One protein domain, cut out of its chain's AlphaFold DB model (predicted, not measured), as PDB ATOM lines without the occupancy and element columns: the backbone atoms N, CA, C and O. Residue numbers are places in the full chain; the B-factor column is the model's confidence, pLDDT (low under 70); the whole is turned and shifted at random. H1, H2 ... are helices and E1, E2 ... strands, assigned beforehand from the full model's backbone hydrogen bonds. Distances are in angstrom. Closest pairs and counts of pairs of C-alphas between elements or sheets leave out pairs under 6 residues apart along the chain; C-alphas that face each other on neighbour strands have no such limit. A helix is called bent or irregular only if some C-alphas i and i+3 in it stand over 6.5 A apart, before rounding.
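This is residues 56 to 183 and 191 to 206 of the 605 residues of the protein "F-box domain-containing protein" of Sclerotinia borealis (strain F-4128) (UniProt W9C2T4). What is the main picture? A long, strongly twisted ribbon of three strands, E1, E2 and E3, has the one long helix, H7, grazing it near its edge strand E3, and the short helices H1, H3, H5 and H6 are loosely gathered round H7. H2 and H4 lie farther from H7, and residues 100 to 105, of which 103 to 105 belong to H5, stick out. How is it made up? The printed part has 144 residues with seven named helices and three named strands, in the order H1 H2 H3 H4 H5 H6 E1 E2 H7 E3; the sheet runs E2 E1 E3 and is mixed, and the class is mixed, helices and strands. How large is it? It is compact, with a radius of gyration of the C-alphas of 15.6 A and spans of 48 by 44 by 26 A.

Where do the first helices lie? After residues 56 to 67, with no named element, H1 covers residues 68 to 77 and is 12.1 A long, beginning at C-alpha 68 (113.356, 116.715, 130.425). H1 is irregular: C-alphas 73 and 76 are 8.7 A apart. Which short helices follow? H2 is residues 81 to 84, H3 91 to 95, H4 98 to 101, H5 103 to 107 and H6 112 to 115. Where are the long elements? E1, residues 125 to 134, is 27.9 A long, and E2, residues 137 to 146, is 29.4 A. H7, residues 153 to 167, begins at C-alpha 153 (122.683, 120.439, 138.049) and is 20.8 A long, and E3, residues 196 to 203, is 22.0 A long and ends at C-alpha 203 (117.294, 115.491, 161.430).

How does H1 stand to H7? They are close but not clearly touching, the closest C-alphas being those of Leu 70 and Met 153, 8.0 A apart; their lines stand at a shallow tilt of 21 degrees, the same way. What else comes close to H7? H6 touches residues 153 to 157 of H7 alone, the closest C-alphas being those of Arg 114 and Gly 154, 3.7 A apart. H3 is close but not clearly touching, the closest C-alphas, of Ser 91 and Cys 164, being 6.7 A apart, while H5 is near H7, with 6 pairs of C-alphas within 10 A; H2 and H4 are apart from H7. How do the strands pair? E1 and E2 form a hairpin, antiparallel at 161 degrees, with N 130 and O 141 within hydrogen-bond range at 2.7 A; E1 and E3 are parallel at 24 degrees, with N 131 and O 201 at 2.7 A. H7 only grazes this sheet, with its residues 155 to 167, and H1 to H6 are not on it. What do the helix backbones show? Every O i to N i+4 pair is within hydrogen-bond range in H3 and H5, against 4 of 6 in H1 and 10 of 11 in H7; H2, H4 and H6 are too short for such a pair.

How far does it reach? The two C-alphas farthest apart, those of Thr 59 and Arg 135, are 48.3 A apart. Where is it cut, and which links are long? Residues 184 to 190 are not printed, in the link from H7 to E3, and C-alphas 183 and 191 are 7.7 A apart across the cut; of the links that are printed whole, none is long. Where is confidence low? The mean pLDDT of the printed part is 79.8, and 36 residues are under 70, among them residues 82 to 90, 175 to 183 and 191 to 197.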
ATOM      1  N   ARG A  56     122.678 127.668 128.632       96.00
ATOM      2  CA  ARG A  56     122.468 129.111 128.687       96.00
ATOM      3  C   ARG A  56     121.029 129.447 129.092       96.00
ATOM      4  O   ARG A  56     120.111 128.756 128.652       96.00
ATOM      5  N   PRO A  57     120.818 130.524 129.871       95.06
ATOM      6  CA  PRO A  57     119.491 131.047 130.172       95.06
ATOM      7  C   PRO A  57     118.618 131.267 128.938       95.06
ATOM      8  O   PRO A  57     119.064 131.863 127.952       95.06
ATOM      9  N   ALA A  58     117.356 130.844 129.014       91.19
ATOM     10  CA  ALA A  58     116.351 131.226 128.034       91.19
ATOM     11  C   ALA A  58     116.181 132.753 128.012       91.19
ATOM     12  O   ALA A  58     116.220 133.420 129.041       91.19
ATOM     13  N   THR A  59     115.982 133.314 126.819       87.19
ATOM     14  CA  THR A  59     115.771 134.760 126.625       87.19
ATOM     15  C   THR A  59     114.367 135.211 127.006       87.19
ATOM     16  O   THR A  59     114.131 136.403 127.172       87.19
ATOM     17  N   HIS A  60     113.421 134.276 127.067       79.25
ATOM     18  CA  HIS A  60     112.029 134.564 127.346       79.25
ATOM     19  C   HIS A  60     111.712 134.187 128.785       79.25
ATOM     20  O   HIS A  60     112.156 133.159 129.295       79.25
ATOM     21  N   ASN A  61     110.889 135.013 129.416       73.50
ATOM     22  CA  ASN A  61     110.319 134.696 130.709       73.50
ATOM     23  C   ASN A  61     109.119 133.759 130.491       73.50
ATOM     24  O   ASN A  61     107.974 134.175 130.645       73.50
ATOM     25  N   GLY A  62     109.365 132.545 130.006       82.12
ATOM     26  CA  GLY A  62     108.329 131.516 129.919       82.12
ATOM     27  C   GLY A  62     107.880 131.057 131.309       82.12
ATOM     28  O   GLY A  62     108.456 131.497 132.309       82.12
ATOM     29  N   PRO A  63     106.861 130.183 131.383       84.69
ATOM     30  CA  PRO A  63     106.648 129.395 132.589       84.69
ATOM     31  C   PRO A  63     107.932 128.631 132.916       84.69
ATOM     32  O   PRO A  63     108.647 128.181 132.014       84.69
ATOM     33  N   SER A  64     108.226 128.512 134.204       87.00
ATOM     34  CA  SER A  64     109.383 127.762 134.663       87.00
ATOM     35  C   SER A  64     109.212 126.288 134.303       87.00
ATOM     36  O   SER A  64     108.269 125.627 134.729       87.00
ATOM     37  N   THR A  65     110.121 125.777 133.481       90.12
ATOM     38  CA  THR A  65     110.145 124.378 133.039       90.12
ATOM     39  C   THR A  65     111.407 123.687 133.534       90.12
ATOM     40  O   THR A  65     112.403 124.341 133.870       90.12
ATOM     41  N   TRP A  66     111.367 122.357 133.563       90.81
ATOM     42  CA  TRP A  66     112.505 121.495 133.867       90.81
ATOM     43  C   TRP A  66     113.183 120.986 132.602       90.81
ATOM     44  O   TRP A  66     112.549 120.826 131.555       90.81
ATOM     45  N   SER A  67     114.468 120.650 132.711       92.25
ATOM     46  CA  SER A  67     115.127 119.905 131.646       92.25
ATOM     47  C   SER A  67     114.619 118.465 131.638       92.25
ATOM     48  O   SER A  67     114.969 117.686 132.523       92.25
ATOM     49  N   SER A  68     113.867 118.086 130.604       91.50
ATOM     50  CA  SER A  68     113.356 116.715 130.425       91.50
ATOM     51  C   SER A  68     114.466 115.659 130.407       91.50
ATOM     52  O   SER A  68     114.279 114.520 130.839       91.50
ATOM     53  N   LEU A  69     115.662 116.027 129.932       92.56
ATOM     54  CA  LEU A  69     116.825 115.154 129.993       92.56
ATOM     55  C   LEU A  69     117.316 114.955 131.429       92.56
ATOM     56  O   LEU A  69     117.630 113.821 131.795       92.56
ATOM     57  N   LEU A  70     117.412 116.035 132.214       93.19
ATOM     58  CA  LEU A  70     117.812 115.920 133.611       93.19
ATOM     59  C   LEU A  70     116.765 115.125 134.373       93.19
ATOM     60  O   LEU A  70     117.123 114.126 134.969       93.19
ATOM     61  N   GLU A  71     115.488 115.466 134.248       90.94
ATOM     62  CA  GLU A  71     114.380 114.719 134.843       90.94
ATOM     63  C   GLU A  71     114.467 113.217 134.539       90.94
ATOM     64  O   GLU A  71     114.401 112.386 135.437       90.94
ATOM     65  N   LYS A  72     114.744 112.831 133.290       90.12
ATOM     66  CA  LYS A  72     114.891 111.415 132.937       90.12
ATOM     67  C   LYS A  72     116.079 110.723 133.619       90.12
ATOM     68  O   LYS A  72     115.987 109.541 133.941       90.12
ATOM     69  N   GLN A  73     117.213 111.406 133.778       89.44
ATOM     70  CA  GLN A  73     118.448 110.819 134.333       89.44
ATOM     71  C   GLN A  73     118.546 110.942 135.857       89.44
ATOM     72  O   GLN A  73     119.207 110.144 136.517       89.44
ATOM     73  N   PHE A  74     117.882 111.951 136.398       88.38
ATOM     74  CA  PHE A  74     117.975 112.432 137.763       88.38
ATOM     75  C   PHE A  74     116.599 112.441 138.435       88.38
ATOM     76  O   PHE A  74     116.420 113.150 139.415       88.38
ATOM     77  N   GLY A  75     115.646 111.648 137.932       87.12
ATOM     78  CA  GLY A  75     114.216 111.746 138.248       87.12
ATOM     79  C   GLY A  75     113.863 111.748 139.724       87.12
ATOM     80  O   GLY A  75     112.910 112.407 140.104       87.12
ATOM     81  N   ILE A  76     114.686 111.141 140.582       83.38
ATOM     82  CA  ILE A  76     114.516 111.225 142.038       83.38
ATOM     83  C   ILE A  76     114.461 112.670 142.568       83.38
ATOM     84  O   ILE A  76     113.804 112.946 143.563       83.38
ATOM     85  N   PHE A  77     115.153 113.591 141.900       82.88
ATOM     86  CA  PHE A  77     115.201 115.008 142.238       82.88
ATOM     87  C   PHE A  77     114.009 115.793 141.673       82.88
ATOM     88  O   PHE A  77     113.808 116.938 142.055       82.88
ATOM     89  N   PHE A  78     113.239 115.203 140.760       84.44
ATOM     90  CA  PHE A  78     112.138 115.855 140.048       84.44
ATOM     91  C   PHE A  78     110.783 115.179 140.318       84.44
ATOM     92  O   PHE A  78     109.748 115.710 139.931       84.44
ATOM     93  N   ASP A  79     110.763 114.022 140.988       81.00
ATOM     94  CA  ASP A  79     109.548 113.264 141.273       81.00
ATOM     95  C   ASP A  79     108.881 113.722 142.580       81.00
ATOM     96  O   ASP A  79     109.213 113.296 143.690       81.00
ATOM     97  N   PHE A  80     107.881 114.586 142.423       72.50
ATOM     98  CA  PHE A  80     107.040 115.094 143.506       72.50
ATOM     99  C   PHE A  80     106.047 114.073 144.057       72.50
ATOM    100  O   PHE A  80     105.571 114.223 145.185       72.50
ATOM    101  N   SER A  81     105.733 113.028 143.288       70.69
ATOM    102  CA  SER A  81     104.736 112.029 143.679       70.69
ATOM    103  C   SER A  81     105.239 111.128 144.809       70.69
ATOM    104  O   SER A  81     104.462 110.689 145.662       70.69
ATOM    105  N   LEU A  82     106.558 110.922 144.885       62.50
ATOM    106  CA  LEU A  82     107.193 110.260 146.026       62.50
ATOM    107  C   LEU A  82     106.959 111.058 147.318       62.50
ATOM    108  O   LEU A  82     106.736 110.489 148.387       62.50
ATOM    109  N   LEU A  83     106.919 112.383 147.214       57.19
ATOM    110  CA  LEU A  83     106.903 113.287 148.358       57.19
ATOM    111  C   LEU A  83     105.502 113.520 148.925       57.19
ATOM    112  O   LEU A  83     105.353 113.611 150.144       57.19
ATOM    113  N   SER A  84     104.457 113.542 148.089       58.09
ATOM    114  CA  SER A  84     103.069 113.705 148.562       58.09
ATOM    115  C   SER A  84     102.618 112.597 149.520       58.09
ATOM    116  O   SER A  84     101.679 112.783 150.290       58.09
ATOM    117  N   ASN A  85     103.309 111.457 149.505       57.69
ATOM    118  CA  ASN A  85     103.024 110.309 150.359       57.69
ATOM    119  C   ASN A  85     103.895 110.262 151.628       57.69
ATOM    120  O   ASN A  85     103.846 109.281 152.368       57.69
ATOM    121  N   GLY A  86     104.715 111.288 151.880       58.16
ATOM    122  CA  GLY A  86     105.662 111.284 152.993       58.16
ATOM    123  C   GLY A  86     106.772 110.241 152.836       58.16
ATOM    124  O   GLY A  86     107.402 109.872 153.832       58.16
ATOM    125  N   HIS A  87     107.026 109.745 151.615       59.78
ATOM    126  CA  HIS A  87     108.186 108.897 151.380       59.78
ATOM    127  C   HIS A  87     109.438 109.763 151.399       59.78
ATOM    128  O   HIS A  87     109.799 110.442 150.443       59.78
ATOM    129  N   VAL A  88     110.105 109.702 152.541       61.69
ATOM    130  CA  VAL A  88     111.507 110.056 152.690       61.69
ATOM    131  C   VAL A  88     112.300 109.247 151.664       61.69
ATOM    132  O   VAL A  88     112.219 108.017 151.663       61.69
ATOM    133  N   LEU A  89     113.055 109.925 150.794       66.38
ATOM    134  CA  LEU A  89     114.015 109.252 149.923       66.38
ATOM    135  C   LEU A  89     115.052 108.550 150.802       66.38
ATOM    136  O   LEU A  89     115.943 109.183 151.365       66.38
ATOM    137  N   ASP A  90     114.905 107.240 150.947       67.62
ATOM    138  CA  ASP A  90     115.909 106.397 151.581       67.62
ATOM    139  C   ASP A  90     117.198 106.427 150.740       67.62
ATOM    140  O   ASP A  90     117.164 106.565 149.516       67.62
ATOM    141  N   SER A  91     118.347 106.248 151.390       71.75
ATOM    142  CA  SER A  91     119.620 105.950 150.734       71.75
ATOM    143  C   SER A  91     119.475 104.856 149.671       71.75
ATOM    144  O   SER A  91     120.138 104.931 148.645       71.75
ATOM    145  N   SER A  92     118.591 103.872 149.861       75.88
ATOM    146  CA  SER A  92     118.329 102.839 148.847       75.88
ATOM    147  C   SER A  92     117.725 103.381 147.542       75.88
ATOM    148  O   SER A  92     117.963 102.816 146.474       75.88
ATOM    149  N   ALA A  93     117.012 104.509 147.574       75.38
ATOM    150  CA  ALA A  93     116.532 105.170 146.364       75.38
ATOM    151  C   ALA A  93     117.706 105.715 145.533       75.38
ATOM    152  O   ALA A  93     117.657 105.680 144.304       75.38
ATOM    153  N   PHE A  94     118.805 106.119 146.187       75.50
ATOM    154  CA  PHE A  94     120.050 106.477 145.504       75.50
ATOM    155  C   PHE A  94     120.738 105.274 144.866       75.50
ATOM    156  O   PHE A  94     121.437 105.421 143.862       75.50
ATOM    157  N   ASP A  95     120.525 104.085 145.424       79.06
ATOM    158  CA  ASP A  95     121.116 102.845 144.931       79.06
ATOM    159  C   ASP A  95     120.498 102.384 143.613       79.06
ATOM    160  O   ASP A  95     121.190 101.794 142.783       79.06
ATOM    161  N   ALA A  96     119.220 102.700 143.408       78.44
ATOM    162  CA  ALA A  96     118.481 102.371 142.197       78.44
ATOM    163  C   ALA A  96     118.803 103.294 141.010       78.44
ATOM    164  O   ALA A  96     118.353 103.037 139.891       78.44
ATOM    165  N   LEU A  97     119.558 104.375 141.227       78.12
ATOM    166  CA  LEU A  97     119.754 105.385 140.197       78.12
ATOM    167  C   LEU A  97     120.774 104.952 139.143       78.12
ATOM    168  O   LEU A  97     121.777 104.310 139.476       78.12
ATOM    169  N   PRO A  98     120.578 105.350 137.867       78.94
ATOM    170  CA  PRO A  98     121.474 104.971 136.775       78.94
ATOM    171  C   PRO A  98     122.944 105.310 137.049       78.94
ATOM    172  O   PRO A  98     123.843 104.597 136.606       78.94
ATOM    173  N   TRP A  99     123.215 106.360 137.830       76.31
ATOM    174  CA  TRP A  99     124.580 106.744 138.170       76.31
ATOM    175  C   TRP A  99     125.306 105.772 139.080       76.31
ATOM    176  O   TRP A  99     126.529 105.725 139.023       76.31
ATOM    177  N   LYS A 100     124.616 104.971 139.902       79.38
ATOM    178  CA  LYS A 100     125.310 103.967 140.718       79.38
ATOM    179  C   LYS A 100     125.943 102.893 139.842       79.38
ATOM    180  O   LYS A 100     126.998 102.376 140.194       79.38
ATOM    181  N   GLN A 101     125.348 102.619 138.679       83.50
ATOM    182  CA  GLN A 101     125.897 101.686 137.694       83.50
ATOM    183  C   GLN A 101     127.161 102.236 137.020       83.50
ATOM    184  O   GLN A 101     127.998 101.461 136.570       83.50
ATOM    185  N   ASN A 102     127.313 103.563 136.947       86.62
ATOM    186  CA  ASN A 102     128.464 104.210 136.324       86.62
ATOM    187  C   ASN A 102     128.906 105.452 137.107       86.62
ATOM    188  O   ASN A 102     128.835 106.589 136.640       86.62
ATOM    189  N   LEU A 103     129.349 105.209 138.337       84.12
ATOM    190  CA  LEU A 103     129.616 106.258 139.316       84.12
ATOM    191  C   LEU A 103     130.748 107.193 138.855       84.12
ATOM    192  O   LEU A 103     130.699 108.396 139.104       84.12
ATOM    193  N   ASP A 104     131.709 106.665 138.096       88.38
ATOM    194  CA  ASP A 104     132.800 107.443 137.511       88.38
ATOM    195  C   ASP A 104     132.301 108.441 136.463       88.38
ATOM    196  O   ASP A 104     132.706 109.603 136.490       88.38
ATOM    197  N   ALA A 105     131.363 108.048 135.590       86.75
ATOM    198  CA  ALA A 105     130.794 108.958 134.595       86.75
ATOM    199  C   ALA A 105     130.052 110.143 135.231       86.75
ATOM    200  O   ALA A 105     130.088 111.246 134.685       86.75
ATOM    201  N   PHE A 106     129.424 109.942 136.394       86.25
ATOM    202  CA  PHE A 106     128.735 111.009 137.126       86.25
ATOM    203  C   PHE A 106     129.669 111.805 138.059       86.25
ATOM    204  O   PHE A 106     129.440 112.981 138.338       86.25
ATOM    205  N   LYS A 107     130.793 111.227 138.494       87.50
ATOM    206  CA  LYS A 107     131.827 111.962 139.242       87.50
ATOM    207  C   LYS A 107     132.696 112.865 138.373       87.50
ATOM    208  O   LYS A 107     133.403 113.721 138.904       87.50
ATOM    209  N   ARG A 108     132.665 112.697 137.052       92.56
ATOM    210  CA  ARG A 108     133.442 113.512 136.115       92.56
ATOM    211  C   ARG A 108     133.127 114.997 136.268       92.56
ATOM    212  O   ARG A 108     132.023 115.446 135.975       92.56
ATOM    213  N   ALA A 109     134.134 115.776 136.660       92.12
ATOM    214  CA  ALA A 109     134.019 117.227 136.793       92.12
ATOM    215  C   ALA A 109     133.720 117.930 135.455       92.12
ATOM    216  O   ALA A 109     133.209 119.045 135.444       92.12
ATOM    217  N   ASP A 110     134.043 117.297 134.327       92.56
ATOM    218  CA  ASP A 110     133.823 117.793 132.966       92.56
ATOM    219  C   ASP A 110     132.539 117.256 132.314       92.56
ATOM    220  O   ASP A 110     132.318 117.488 131.127       92.56
ATOM    221  N   ALA A 111     131.693 116.538 133.058       93.06
ATOM    222  CA  ALA A 111     130.448 116.030 132.510       93.06
ATOM    223  C   ALA A 111     129.501 117.184 132.153       93.06
ATOM    224  O   ALA A 111     129.200 118.034 132.990       93.06
ATOM    225  N   SER A 112     129.009 117.189 130.914       93.94
ATOM    226  CA  SER A 112     128.220 118.295 130.366       93.94
ATOM    227  C   SER A 112     126.957 118.577 131.178       93.94
ATOM    228  O   SER A 112     126.662 119.731 131.459       93.94
ATOM    229  N   TRP A 113     126.258 117.549 131.662       95.00
ATOM    230  CA  TRP A 113     125.061 117.728 132.490       95.00
ATOM    231  C   TRP A 113     125.307 118.571 133.748       95.00
ATOM    232  O   TRP A 113     124.381 119.219 134.221       95.00
ATOM    233  N   ARG A 114     126.542 118.637 134.270       95.75
ATOM    234  CA  ARG A 114     126.875 119.474 135.437       95.75
ATOM    235  C   ARG A 114     126.706 120.955 135.148       95.75
ATOM    236  O   ARG A 114     126.350 121.714 136.045       95.75
ATOM    237  N   ASP A 115     126.937 121.333 133.899       96.25
ATOM    238  CA  ASP A 115     126.824 122.699 133.421       96.25
ATOM    239  C   ASP A 115     125.401 123.009 132.921       96.25
ATOM    240  O   ASP A 115     125.115 124.153 132.578       96.25
ATOM    241  N   MET A 116     124.479 122.043 132.901       97.12
ATOM    242  CA  MET A 116     123.085 122.295 132.529       97.12
ATOM    243  C   MET A 116     122.330 123.000 133.657       97.12
ATOM    244  O   MET A 116     122.452 122.643 134.830       97.12
ATOM    245  N   LEU A 117     121.519 123.987 133.293       96.56
ATOM    246  CA  LEU A 117     120.536 124.616 134.160       96.56
ATOM    247  C   LEU A 117     119.476 123.597 134.570       96.56
ATOM    248  O   LEU A 117     119.048 122.768 133.769       96.56
ATOM    249  N   VAL A 118     119.031 123.704 135.815       94.31
ATOM    250  CA  VAL A 118     117.918 122.898 136.330       94.31
ATOM    251  C   VAL A 118     116.576 123.449 135.828       94.31
ATOM    252  O   VAL A 118     115.692 122.675 135.469       94.31
ATOM    253  N   PHE A 119     116.465 124.782 135.749       91.44
ATOM    254  CA  PHE A 119     115.248 125.520 135.398       91.44
ATOM    255  C   PHE A 119     115.468 126.486 134.228       91.44
ATOM    256  O   PHE A 119     116.543 127.084 134.094       91.44
ATOM    257  N   GLN A 120     114.422 126.683 133.424       92.38
ATOM    258  CA  GLN A 120     114.305 127.801 132.490       92.38
ATOM    259  C   GLN A 120     112.939 128.487 132.675       92.38
ATOM    260  O   GLN A 120     111.929 127.817 132.468       92.38
ATOM    261  N   PRO A 121     112.893 129.792 133.038       91.81
ATOM    262  CA  PRO A 121     114.037 130.690 133.256       91.81
ATOM    263  C   PRO A 121     114.942 130.259 134.433       91.81
ATOM    264  O   PRO A 121     114.517 129.477 135.282       91.81
ATOM    265  N   PRO A 122     116.212 130.711 134.478       92.56
ATOM    266  CA  PRO A 122     117.155 130.254 135.497       92.56
ATOM    267  C   PRO A 122     116.732 130.619 136.920       92.56
ATOM    268  O   PRO A 122     116.275 131.730 137.187       92.56
ATOM    269  N   CYS A 123     116.976 129.698 137.851       90.88
ATOM    270  CA  CYS A 123     116.832 129.932 139.283       90.88
ATOM    271  C   CYS A 123     118.088 130.621 139.836       90.88
ATOM    272  O   CYS A 123     119.163 130.026 139.844       90.88
ATOM    273  N   TYR A 124     117.960 131.869 140.290       92.25
ATOM    274  CA  TYR A 124     119.086 132.653 140.820       92.25
ATOM    275  C   TYR A 124     119.265 132.535 142.338       92.25
ATOM    276  O   TYR A 124     120.236 133.058 142.880       92.25
ATOM    277  N   HIS A 125     118.340 131.862 143.026       89.25
ATOM    278  CA  HIS A 125     118.350 131.715 144.478       89.25
ATOM    279  C   HIS A 125     118.031 130.273 144.845       89.25
ATOM    280  O   HIS A 125     116.893 129.823 144.714       89.25
ATOM    281  N   PHE A 126     119.037 129.558 145.328       90.25
ATOM    282  CA  PHE A 126     118.866 128.199 145.807       90.25
ATOM    283  C   PHE A 126     118.737 128.197 147.329       90.25
ATOM    284  O   PHE A 126     119.696 128.499 148.032       90.25
ATOM    285  N   ALA A 127     117.547 127.895 147.839       89.06
ATOM    286  CA  ALA A 127     117.292 127.826 149.266       89.06
ATOM    287  C   ALA A 127     117.501 126.400 149.779       89.06
ATOM    288  O   ALA A 127     117.135 125.409 149.152       89.06
ATOM    289  N   ILE A 128     118.072 126.298 150.963       87.06
ATOM    290  CA  ILE A 128     118.241 125.047 151.672       87.06
ATOM    291  C   ILE A 128     117.589 125.206 153.033       87.06
ATOM    292  O   ILE A 128     117.995 126.056 153.818       87.06
ATOM    293  N   GLU A 129     116.585 124.386 153.303       86.94
ATOM    294  CA  GLU A 129     115.840 124.377 154.548       86.94
ATOM    295  C   GLU A 129     116.234 123.194 155.414       86.94
ATOM    296  O   GLU A 129     115.983 122.036 155.101       86.94
ATOM    297  N   ARG A 130     116.801 123.486 156.572       85.06
ATOM    298  CA  ARG A 130     116.990 122.530 157.645       85.06
ATOM    299  C   ARG A 130     115.745 122.488 158.513       85.06
ATOM    300  O   ARG A 130     115.354 123.492 159.100       85.06
ATOM    301  N   ILE A 131     115.172 121.302 158.632       84.19
ATOM    302  CA  ILE A 131     114.021 120.996 159.469       84.19
ATOM    303  C   ILE A 131     114.505 120.146 160.644       84.19
ATOM    304  O   ILE A 131     114.894 118.982 160.499       84.19
ATOM    305  N   LYS A 132     114.501 120.740 161.837       84.69
ATOM    306  CA  LYS A 132     114.781 120.031 163.089       84.69
ATOM    307  C   LYS A 132     113.467 119.741 163.798       84.69
ATOM    308  O   LYS A 132     112.650 120.637 163.988       84.69
ATOM    309  N   HIS A 133     113.297 118.496 164.224       81.69
ATOM    310  CA  HIS A 133     112.253 118.132 165.172       81.69
ATOM    311  C   HIS A 133     112.861 118.156 166.570       81.69
ATOM    312  O   HIS A 133     113.705 117.318 166.878       81.69
ATOM    313  N   ASP A 134     112.453 119.098 167.409       85.12
ATOM    314  CA  ASP A 134     112.852 119.140 168.812       85.12
ATOM    315  C   ASP A 134     111.636 118.953 169.738       85.12
ATOM    316  O   ASP A 134     110.523 118.656 169.302       85.12
ATOM    317  N   ARG A 135     111.848 119.062 171.056       86.81
ATOM    318  CA  ARG A 135     110.746 118.968 172.030       86.81
ATOM    319  C   ARG A 135     109.786 120.164 171.966       86.81
ATOM    320  O   ARG A 135     108.677 120.041 172.476       86.81
ATOM    321  N   GLY A 136     110.218 121.294 171.410       90.19
ATOM    322  CA  GLY A 136     109.439 122.523 171.250       90.19
ATOM    323  C   GLY A 136     108.634 122.575 169.950       90.19
ATOM    324  O   GLY A 136     107.717 123.386 169.847       90.19
ATOM    325  N   GLY A 137     108.920 121.693 168.991       89.62
ATOM    326  CA  GLY A 137     108.176 121.550 167.749       89.62
ATOM    327  C   GLY A 137     109.080 121.394 166.529       89.62
ATOM    328  O   GLY A 137     110.120 120.737 166.563       89.62
ATOM    329  N   LEU A 138     108.618 121.956 165.414       85.94
ATOM    330  CA  LEU A 138     109.336 122.020 164.145       85.94
ATOM    331  C   LEU A 138     110.105 123.340 164.077       85.94
ATOM    332  O   LEU A 138     109.496 124.408 164.049       85.94
ATOM    333  N   MET A 139     111.432 123.266 164.026       87.44
ATOM    334  CA  MET A 139     112.287 124.418 163.760       87.44
ATOM    335  C   MET A 139     112.742 124.385 162.299       87.44
ATOM    336  O   MET A 139     113.282 123.375 161.839       87.44
ATOM    337  N   HIS A 140     112.548 125.501 161.596       87.06
ATOM    338  CA  HIS A 140     113.003 125.714 160.224       87.06
ATOM    339  C   HIS A 140     114.182 126.690 160.222       87.06
ATOM    340  O   HIS A 140     114.092 127.783 160.777       87.06
ATOM    341  N   GLU A 141     115.282 126.303 159.591       89.31
ATOM    342  CA  GLU A 141     116.436 127.163 159.341       89.31
ATOM    343  C   GLU A 141     116.712 127.175 157.836       89.31
ATOM    344  O   GLU A 141     116.988 126.131 157.251       89.31
ATOM    345  N   THR A 142     116.632 128.345 157.202       88.88
ATOM    346  CA  THR A 142     116.792 128.479 155.748       88.88
ATOM    347  C   THR A 142     118.091 129.199 155.410       88.88
ATOM    348  O   THR A 142     118.305 130.337 155.819       88.88
ATOM    349  N   VAL A 143     118.931 128.573 154.590       89.31
ATOM    350  CA  VAL A 143     120.124 129.182 153.993       89.31
ATOM    351  C   VAL A 143     119.858 129.402 152.510       89.31
ATOM    352  O   VAL A 143     119.568 128.457 151.789       89.31
ATOM    353  N   THR A 144     119.961 130.644 152.034       90.31
ATOM    354  CA  THR A 144     119.798 130.955 150.604       90.31
ATOM    355  C   THR A 144     121.150 131.193 149.950       90.31
ATOM    356  O   THR A 144     121.954 131.992 150.423       90.31
ATOM    357  N   LEU A 145     121.382 130.509 148.838       90.31
ATOM    358  CA  LEU A 145     122.601 130.563 148.051       90.31
ATOM    359  C   LEU A 145     122.345 131.343 146.758       90.31
ATOM    360  O   LEU A 145     121.449 130.972 145.994       90.31
ATOM    361  N   PRO A 146     123.114 132.410 146.479       93.19
ATOM    362  CA  PRO A 146     123.012 133.110 145.210       93.19
ATOM    363  C   PRO A 146     123.615 132.260 144.084       93.19
ATOM    364  O   PRO A 146     124.730 131.747 144.192       93.19
ATOM    365  N   CYS A 147     122.890 132.154 142.977       94.19
ATOM    366  CA  CYS A 147     123.299 131.452 141.765       94.19
ATOM    367  C   CYS A 147     123.286 132.444 140.592       94.19
ATOM    368  O   CYS A 147     122.333 132.440 139.815       94.19
ATOM    369  N   PRO A 148     124.297 133.323 140.448       93.38
ATOM    370  CA  PRO A 148     124.262 134.433 139.486       93.38
ATOM    371  C   PRO A 148     124.087 133.980 138.029       93.38
ATOM    372  O   PRO A 148     123.446 134.673 137.246       93.38
ATOM    373  N   ASP A 149     124.583 132.790 137.690       93.25
ATOM    374  CA  ASP A 149     124.470 132.203 136.349       93.25
ATOM    375  C   ASP A 149     123.316 131.200 136.219       93.25
ATOM    376  O   ASP A 149     123.260 130.434 135.253       93.25
ATOM    377  N   GLY A 150     122.415 131.179 137.203       94.69
ATOM    378  CA  GLY A 150     121.385 130.165 137.355       94.69
ATOM    379  C   GLY A 150     121.875 128.909 138.073       94.69
ATOM    380  O   GLY A 150     123.051 128.542 138.032       94.69
ATOM    381  N   LEU A 151     120.951 128.225 138.740       94.75
ATOM    382  CA  LEU A 151     121.209 126.959 139.404       94.75
ATOM    383  C   LEU A 151     121.488 125.863 138.372       94.75
ATOM    384  O   LEU A 151     120.638 125.538 137.536       94.75
ATOM    385  N   ARG A 152     122.682 125.277 138.462       96.19
ATOM    386  CA  ARG A 152     123.139 124.197 137.583       96.19
ATOM    387  C   ARG A 152     123.076 122.847 138.281       96.19
ATOM    388  O   ARG A 152     123.312 122.756 139.488       96.19
ATOM    389  N   MET A 153     122.831 121.791 137.514       95.12
ATOM    390  CA  MET A 153     122.683 120.439 138.049       95.12
ATOM    391  C   MET A 153     123.947 119.946 138.757       95.12
ATOM    392  O   MET A 153     123.848 119.198 139.720       95.12
ATOM    393  N   GLY A 154     125.138 120.394 138.346       94.75
ATOM    394  CA  GLY A 154     126.387 120.049 139.026       94.75
ATOM    395  C   GLY A 154     126.419 120.512 140.485       94.75
ATOM    396  O   GLY A 154     126.890 119.775 141.342       94.75
ATOM    397  N   MET A 155     125.862 121.690 140.778       93.69
ATOM    398  CA  MET A 155     125.777 122.225 142.143       93.69
ATOM    399  C   MET A 155     124.764 121.448 142.985       93.69
ATOM    400  O   MET A 155     125.058 121.093 144.124       93.69
ATOM    401  N   VAL A 156     123.601 121.140 142.405       91.62
ATOM    402  CA  VAL A 156     122.586 120.284 143.039       91.62
ATOM    403  C   VAL A 156     123.170 118.915 143.360       91.62
ATOM    404  O   VAL A 156     123.038 118.432 144.480       91.62
ATOM    405  N   TRP A 157     123.861 118.323 142.389       89.69
ATOM    406  CA  TRP A 157     124.520 117.036 142.522       89.69
ATOM    407  C   TRP A 157     125.564 117.034 143.633       89.69
ATOM    408  O   TRP A 157     125.541 116.134 144.457       89.69
ATOM    409  N   ASP A 158     126.464 118.018 143.673       89.94
ATOM    410  CA  ASP A 158     127.540 118.049 144.669       89.94
ATOM    411  C   ASP A 158     126.991 118.149 146.091       89.94
ATOM    412  O   ASP A 158     127.431 117.425 146.984       89.94
ATOM    413  N   ILE A 159     125.981 119.000 146.287       86.88
ATOM    414  CA  ILE A 159     125.300 119.147 147.575       86.88
ATOM    415  C   ILE A 159     124.578 117.848 147.927       86.88
ATOM    416  O   ILE A 159     124.725 117.338 149.037       86.88
ATOM    417  N   ALA A 160     123.856 117.269 146.966       83.25
ATOM    418  CA  ALA A 160     123.113 116.048 147.202       83.25
ATOM    419  C   ALA A 160     124.006 114.850 147.507       83.25
ATOM    420  O   ALA A 160     123.755 114.100 148.446       83.25
ATOM    421  N   GLN A 161     125.081 114.698 146.745       82.00
ATOM    422  CA  GLN A 161     126.067 113.654 146.927       82.00
ATOM    423  C   GLN A 161     126.715 113.763 148.307       82.00
ATOM    424  O   GLN A 161     126.782 112.768 149.025       82.00
ATOM    425  N   GLU A 162     127.179 114.950 148.692       82.56
ATOM    426  CA  GLU A 162     127.836 115.142 149.985       82.56
ATOM    427  C   GLU A 162     126.892 114.894 151.163       82.56
ATOM    428  O   GLU A 162     127.324 114.418 152.212       82.56
ATOM    429  N   TRP A 163     125.597 115.160 151.008       79.44
ATOM    430  CA  TRP A 163     124.638 115.021 152.103       79.44
ATOM    431  C   TRP A 163     124.040 113.625 152.201       79.44
ATOM    432  O   TRP A 163     124.033 113.030 153.283       79.44
ATOM    433  N   CYS A 164     123.584 113.072 151.079       71.12
ATOM    434  CA  CYS A 164     122.983 111.746 151.046       71.12
ATOM    435  C   CYS A 164     124.014 110.657 151.333       71.12
ATOM    436  O   CYS A 164     123.711 109.731 152.083       71.12
ATOM    437  N   LEU A 165     125.246 110.782 150.817       68.69
ATOM    438  CA  LEU A 165     126.272 109.768 151.064       68.69
ATOM    439  C   LEU A 165     126.838 109.822 152.481       68.69
ATOM    440  O   LEU A 165     127.243 108.782 152.996       68.69
ATOM    441  N   ARG A 166     126.893 110.997 153.118       70.62
ATOM    442  CA  ARG A 166     127.494 111.094 154.453       70.62
ATOM    443  C   ARG A 166     126.527 110.786 155.587       70.62
ATOM    444  O   ARG A 166     126.998 110.339 156.626       70.62
ATOM    445  N   ARG A 167     125.223 111.072 155.460       62.69
ATOM    446  CA  ARG A 167     124.409 111.253 156.680       62.69
ATOM    447  C   ARG A 167     122.967 110.738 156.690       62.69
ATOM    448  O   ARG A 167     122.183 111.173 157.527       62.69
ATOM    449  N   LYS A 168     122.591 109.777 155.837       64.81
ATOM    450  CA  LYS A 168     121.202 109.246 155.796       64.81
ATOM    451  C   LYS A 168     120.154 110.373 155.717       64.81
ATOM    452  O   LYS A 168     119.075 110.289 156.300       64.81
ATOM    453  N   HIS A 169     120.512 111.465 155.051       68.00
ATOM    454  CA  HIS A 169     119.625 112.593 154.829       68.00
ATOM    455  C   HIS A 169     118.876 112.381 153.523       68.00
ATOM    456  O   HIS A 169     119.405 111.797 152.575       68.00
ATOM    457  N   TRP A 170     117.650 112.882 153.486       67.50
ATOM    458  CA  TRP A 170     116.857 112.927 152.272       67.50
ATOM    459  C   TRP A 170     116.830 114.340 151.728       67.50
ATOM    460  O   TRP A 170     117.129 115.302 152.434       67.50
ATOM    461  N   ILE A 171     116.523 114.421 150.444       69.75
ATOM    462  CA  ILE A 171     116.582 115.635 149.656       69.75
ATOM    463  C   ILE A 171     115.267 115.756 148.930       69.75
ATOM    464  O   ILE A 171     114.879 114.875 148.177       69.75
ATOM    465  N   GLN A 172     114.591 116.862 149.150       71.81
ATOM    466  CA  GLN A 172     113.454 117.249 148.343       71.81
ATOM    467  C   GLN A 172     113.863 118.481 147.566       71.81
ATOM    468  O   GLN A 172     114.471 119.367 148.146       71.81
ATOM    469  N   MET A 173     113.550 118.528 146.279       74.25
ATOM    470  CA  MET A 173     113.608 119.757 145.502       74.25
ATOM    471  C   MET A 173     112.181 120.196 145.266       74.25
ATOM    472  O   MET A 173     111.379 119.388 144.822       74.25
ATOM    473  N   THR A 174     111.855 121.445 145.577       73.56
ATOM    474  CA  THR A 174     110.569 122.043 145.211       73.56
ATOM    475  C   THR A 174     110.628 122.635 143.807       73.56
ATOM    476  O   THR A 174     111.609 123.272 143.420       73.56
ATOM    477  N   GLY A 175     109.592 122.345 143.022       69.06
ATOM    478  CA  GLY A 175     109.500 122.701 141.617       69.06
ATOM    479  C   GLY A 175     108.750 123.988 141.321       69.06
ATOM    480  O   GLY A 175     108.147 124.582 142.214       69.06
ATOM    481  N   PRO A 176     108.709 124.375 140.037       65.31
ATOM    482  CA  PRO A 176     107.951 125.524 139.579       65.31
ATOM    483  C   PRO A 176     106.441 125.282 139.606       65.31
ATOM    484  O   PRO A 176     105.671 126.218 139.473       65.31
ATOM    485  N   GLU A 177     105.984 124.048 139.825       55.88
ATOM    486  CA  GLU A 177     104.555 123.707 139.887       55.88
ATOM    487  C   GLU A 177     103.832 124.331 141.094       55.88
ATOM    488  O   GLU A 177     102.603 124.322 141.164       55.88
ATOM    489  N   VAL A 178     104.579 124.944 142.019       51.97
ATOM    490  CA  VAL A 178     104.017 125.786 143.086       51.97
ATOM    491  C   VAL A 178     103.740 127.223 142.603       51.97
ATOM    492  O   VAL A 178     103.186 128.010 143.360       51.97
ATOM    493  N   GLU A 179     103.992 127.560 141.329       51.06
ATOM    494  CA  GLU A 179     103.521 128.791 140.660       51.06
ATOM    495  C   GLU A 179     101.987 128.804 140.435       51.06
ATOM    496  O   GLU A 179     101.477 129.397 139.484       51.06
ATOM    497  N   LYS A 180     101.190 128.192 141.322       52.44
ATOM    498  CA  LYS A 180      99.819 128.684 141.521       52.44
ATOM    499  C   LYS A 180      99.968 130.105 142.044       52.44
ATOM    500  O   LYS A 180     100.771 130.282 142.950       52.44
ATOM    501  N   GLU A 181      99.249 131.078 141.467       50.84
ATOM    502  CA  GLU A 181      99.266 132.492 141.882       50.84
ATOM    503  C   GLU A 181      99.495 132.607 143.396       50.84
ATOM    504  O   GLU A 181      98.561 132.460 144.189       50.84
ATOM    505  N   TYR A 182     100.740 132.855 143.817       45.00
ATOM    506  CA  TYR A 182     100.992 133.275 145.179       45.00
ATOM    507  C   TYR A 182     100.504 134.713 145.225       45.00
ATOM    508  O   TYR A 182     101.242 135.664 144.969       45.00
ATOM    509  N   ARG A 183      99.202 134.874 145.468       46.56
ATOM    510  CA  ARG A 183      98.672 136.149 145.913       46.56
ATOM    511  C   ARG A 183      99.251 136.352 147.288       46.56
ATOM    512  O   ARG A 183      98.787 135.734 148.242       46.56
ATOM    513  N   GLU A 191     103.328 138.959 142.274       52.03
ATOM    514  CA  GLU A 191     104.769 138.910 142.037       52.03
ATOM    515  C   GLU A 191     105.085 137.631 141.273       52.03
ATOM    516  O   GLU A 191     104.628 136.537 141.615       52.03
ATOM    517  N   ARG A 192     105.859 137.777 140.198       55.09
ATOM    518  CA  ARG A 192     106.354 136.632 139.451       55.09
ATOM    519  C   ARG A 192     107.243 135.844 140.402       55.09
ATOM    520  O   ARG A 192     108.325 136.321 140.743       55.09
ATOM    521  N   MET A 193     106.763 134.692 140.870       55.00
ATOM    522  CA  MET A 193     107.537 133.856 141.776       55.00
ATOM    523  C   MET A 193     108.885 133.584 141.122       55.00
ATOM    524  O   MET A 193     108.972 132.996 140.048       55.00
ATOM    525  N   VAL A 194     109.946 134.071 141.759       62.00
ATOM    526  CA  VAL A 194     111.292 133.625 141.429       62.00
ATOM    527  C   VAL A 194     111.286 132.130 141.726       62.00
ATOM    528  O   VAL A 194     110.939 131.778 142.858       62.00
ATOM    529  N   PRO A 195     111.612 131.253 140.760       63.16
ATOM    530  CA  PRO A 195     111.674 129.827 141.026       63.16
ATOM    531  C   PRO A 195     112.624 129.623 142.203       63.16
ATOM    532  O   PRO A 195     113.796 129.998 142.145       63.16
ATOM    533  N   LYS A 196     112.078 129.112 143.305       65.94
ATOM    534  CA  LYS A 196     112.823 128.767 144.509       65.94
ATOM    535  C   LYS A 196     112.929 127.265 144.518       65.94
ATOM    536  O   LYS A 196     111.916 126.576 144.543       65.94
ATOM    537  N   MET A 197     114.156 126.781 144.526       68.88
ATOM    538  CA  MET A 197     114.398 125.396 144.866       68.88
ATOM    539  C   MET A 197     114.697 125.356 146.354       68.88
ATOM    540  O   MET A 197     115.603 126.056 146.802       68.88
ATOM    541  N   ILE A 198     113.900 124.603 147.100       71.44
ATOM    542  CA  ILE A 198     114.091 124.378 148.528       71.44
ATOM    543  C   ILE A 198     114.619 122.968 148.695       71.44
ATOM    544  O   ILE A 198     113.984 122.032 148.219       71.44
ATOM    545  N   LEU A 199     115.763 122.843 149.360       70.31
ATOM    546  CA  LEU A 199     116.332 121.571 149.773       70.31
ATOM    547  C   LEU A 199     115.977 121.280 151.228       70.31
ATOM    548  O   LEU A 199     116.575 121.881 152.113       70.31
ATOM    549  N   HIS A 200     115.036 120.371 151.485       71.62
ATOM    550  CA  HIS A 200     114.682 120.010 152.861       71.62
ATOM    551  C   HIS A 200     115.684 119.022 153.462       71.62
ATOM    552  O   HIS A 200     115.979 117.988 152.868       71.62
ATOM    553  N   TRP A 201     116.166 119.321 154.664       71.94
ATOM    554  CA  TRP A 201     117.058 118.482 155.454       71.94
ATOM    555  C   TRP A 201     116.400 118.144 156.788       71.94
ATOM    556  O   TRP A 201     116.299 119.004 157.658       71.94
ATOM    557  N   HIS A 202     115.994 116.889 156.984       68.75
ATOM    558  CA  HIS A 202     115.444 116.453 158.268       68.75
ATOM    559  C   HIS A 202     116.494 115.761 159.126       68.75
ATOM    560  O   HIS A 202     117.123 114.787 158.707       68.75
ATOM    561  N   ILE A 203     116.601 116.217 160.370       66.69
ATOM    562  CA  ILE A 203     117.294 115.491 161.430       66.69
ATOM    563  C   ILE A 203     116.214 114.811 162.267       66.69
ATOM    564  O   ILE A 203     115.529 115.458 163.060       66.69
ATOM    565  N   THR A 204     116.021 113.508 162.067       60.47
ATOM    566  CA  THR A 204     115.196 112.716 162.978       60.47
ATOM    567  C   THR A 204     116.010 112.468 164.239       60.47
ATOM    568  O   THR A 204     117.072 111.848 164.193       60.47
ATOM    569  N   CYS A 205     115.543 112.978 165.383       57.28
ATOM    570  CA  CYS A 205     116.163 112.629 166.654       57.28
ATOM    571  C   CYS A 205     116.199 111.097 166.789       57.28
ATOM    572  O   CYS A 205     115.187 110.442 166.499       57.28
ATOM    573  N   PRO A 206     117.325 110.516 167.240       56.31
ATOM    574  CA  PRO A 206     117.404 109.090 167.511       56.31
ATOM    575  C   PRO A 206     116.233 108.648 168.402       56.31
ATOM    576  O   PRO A 206     115.789 109.395 169.281       56.31
TER     577      PRO A 206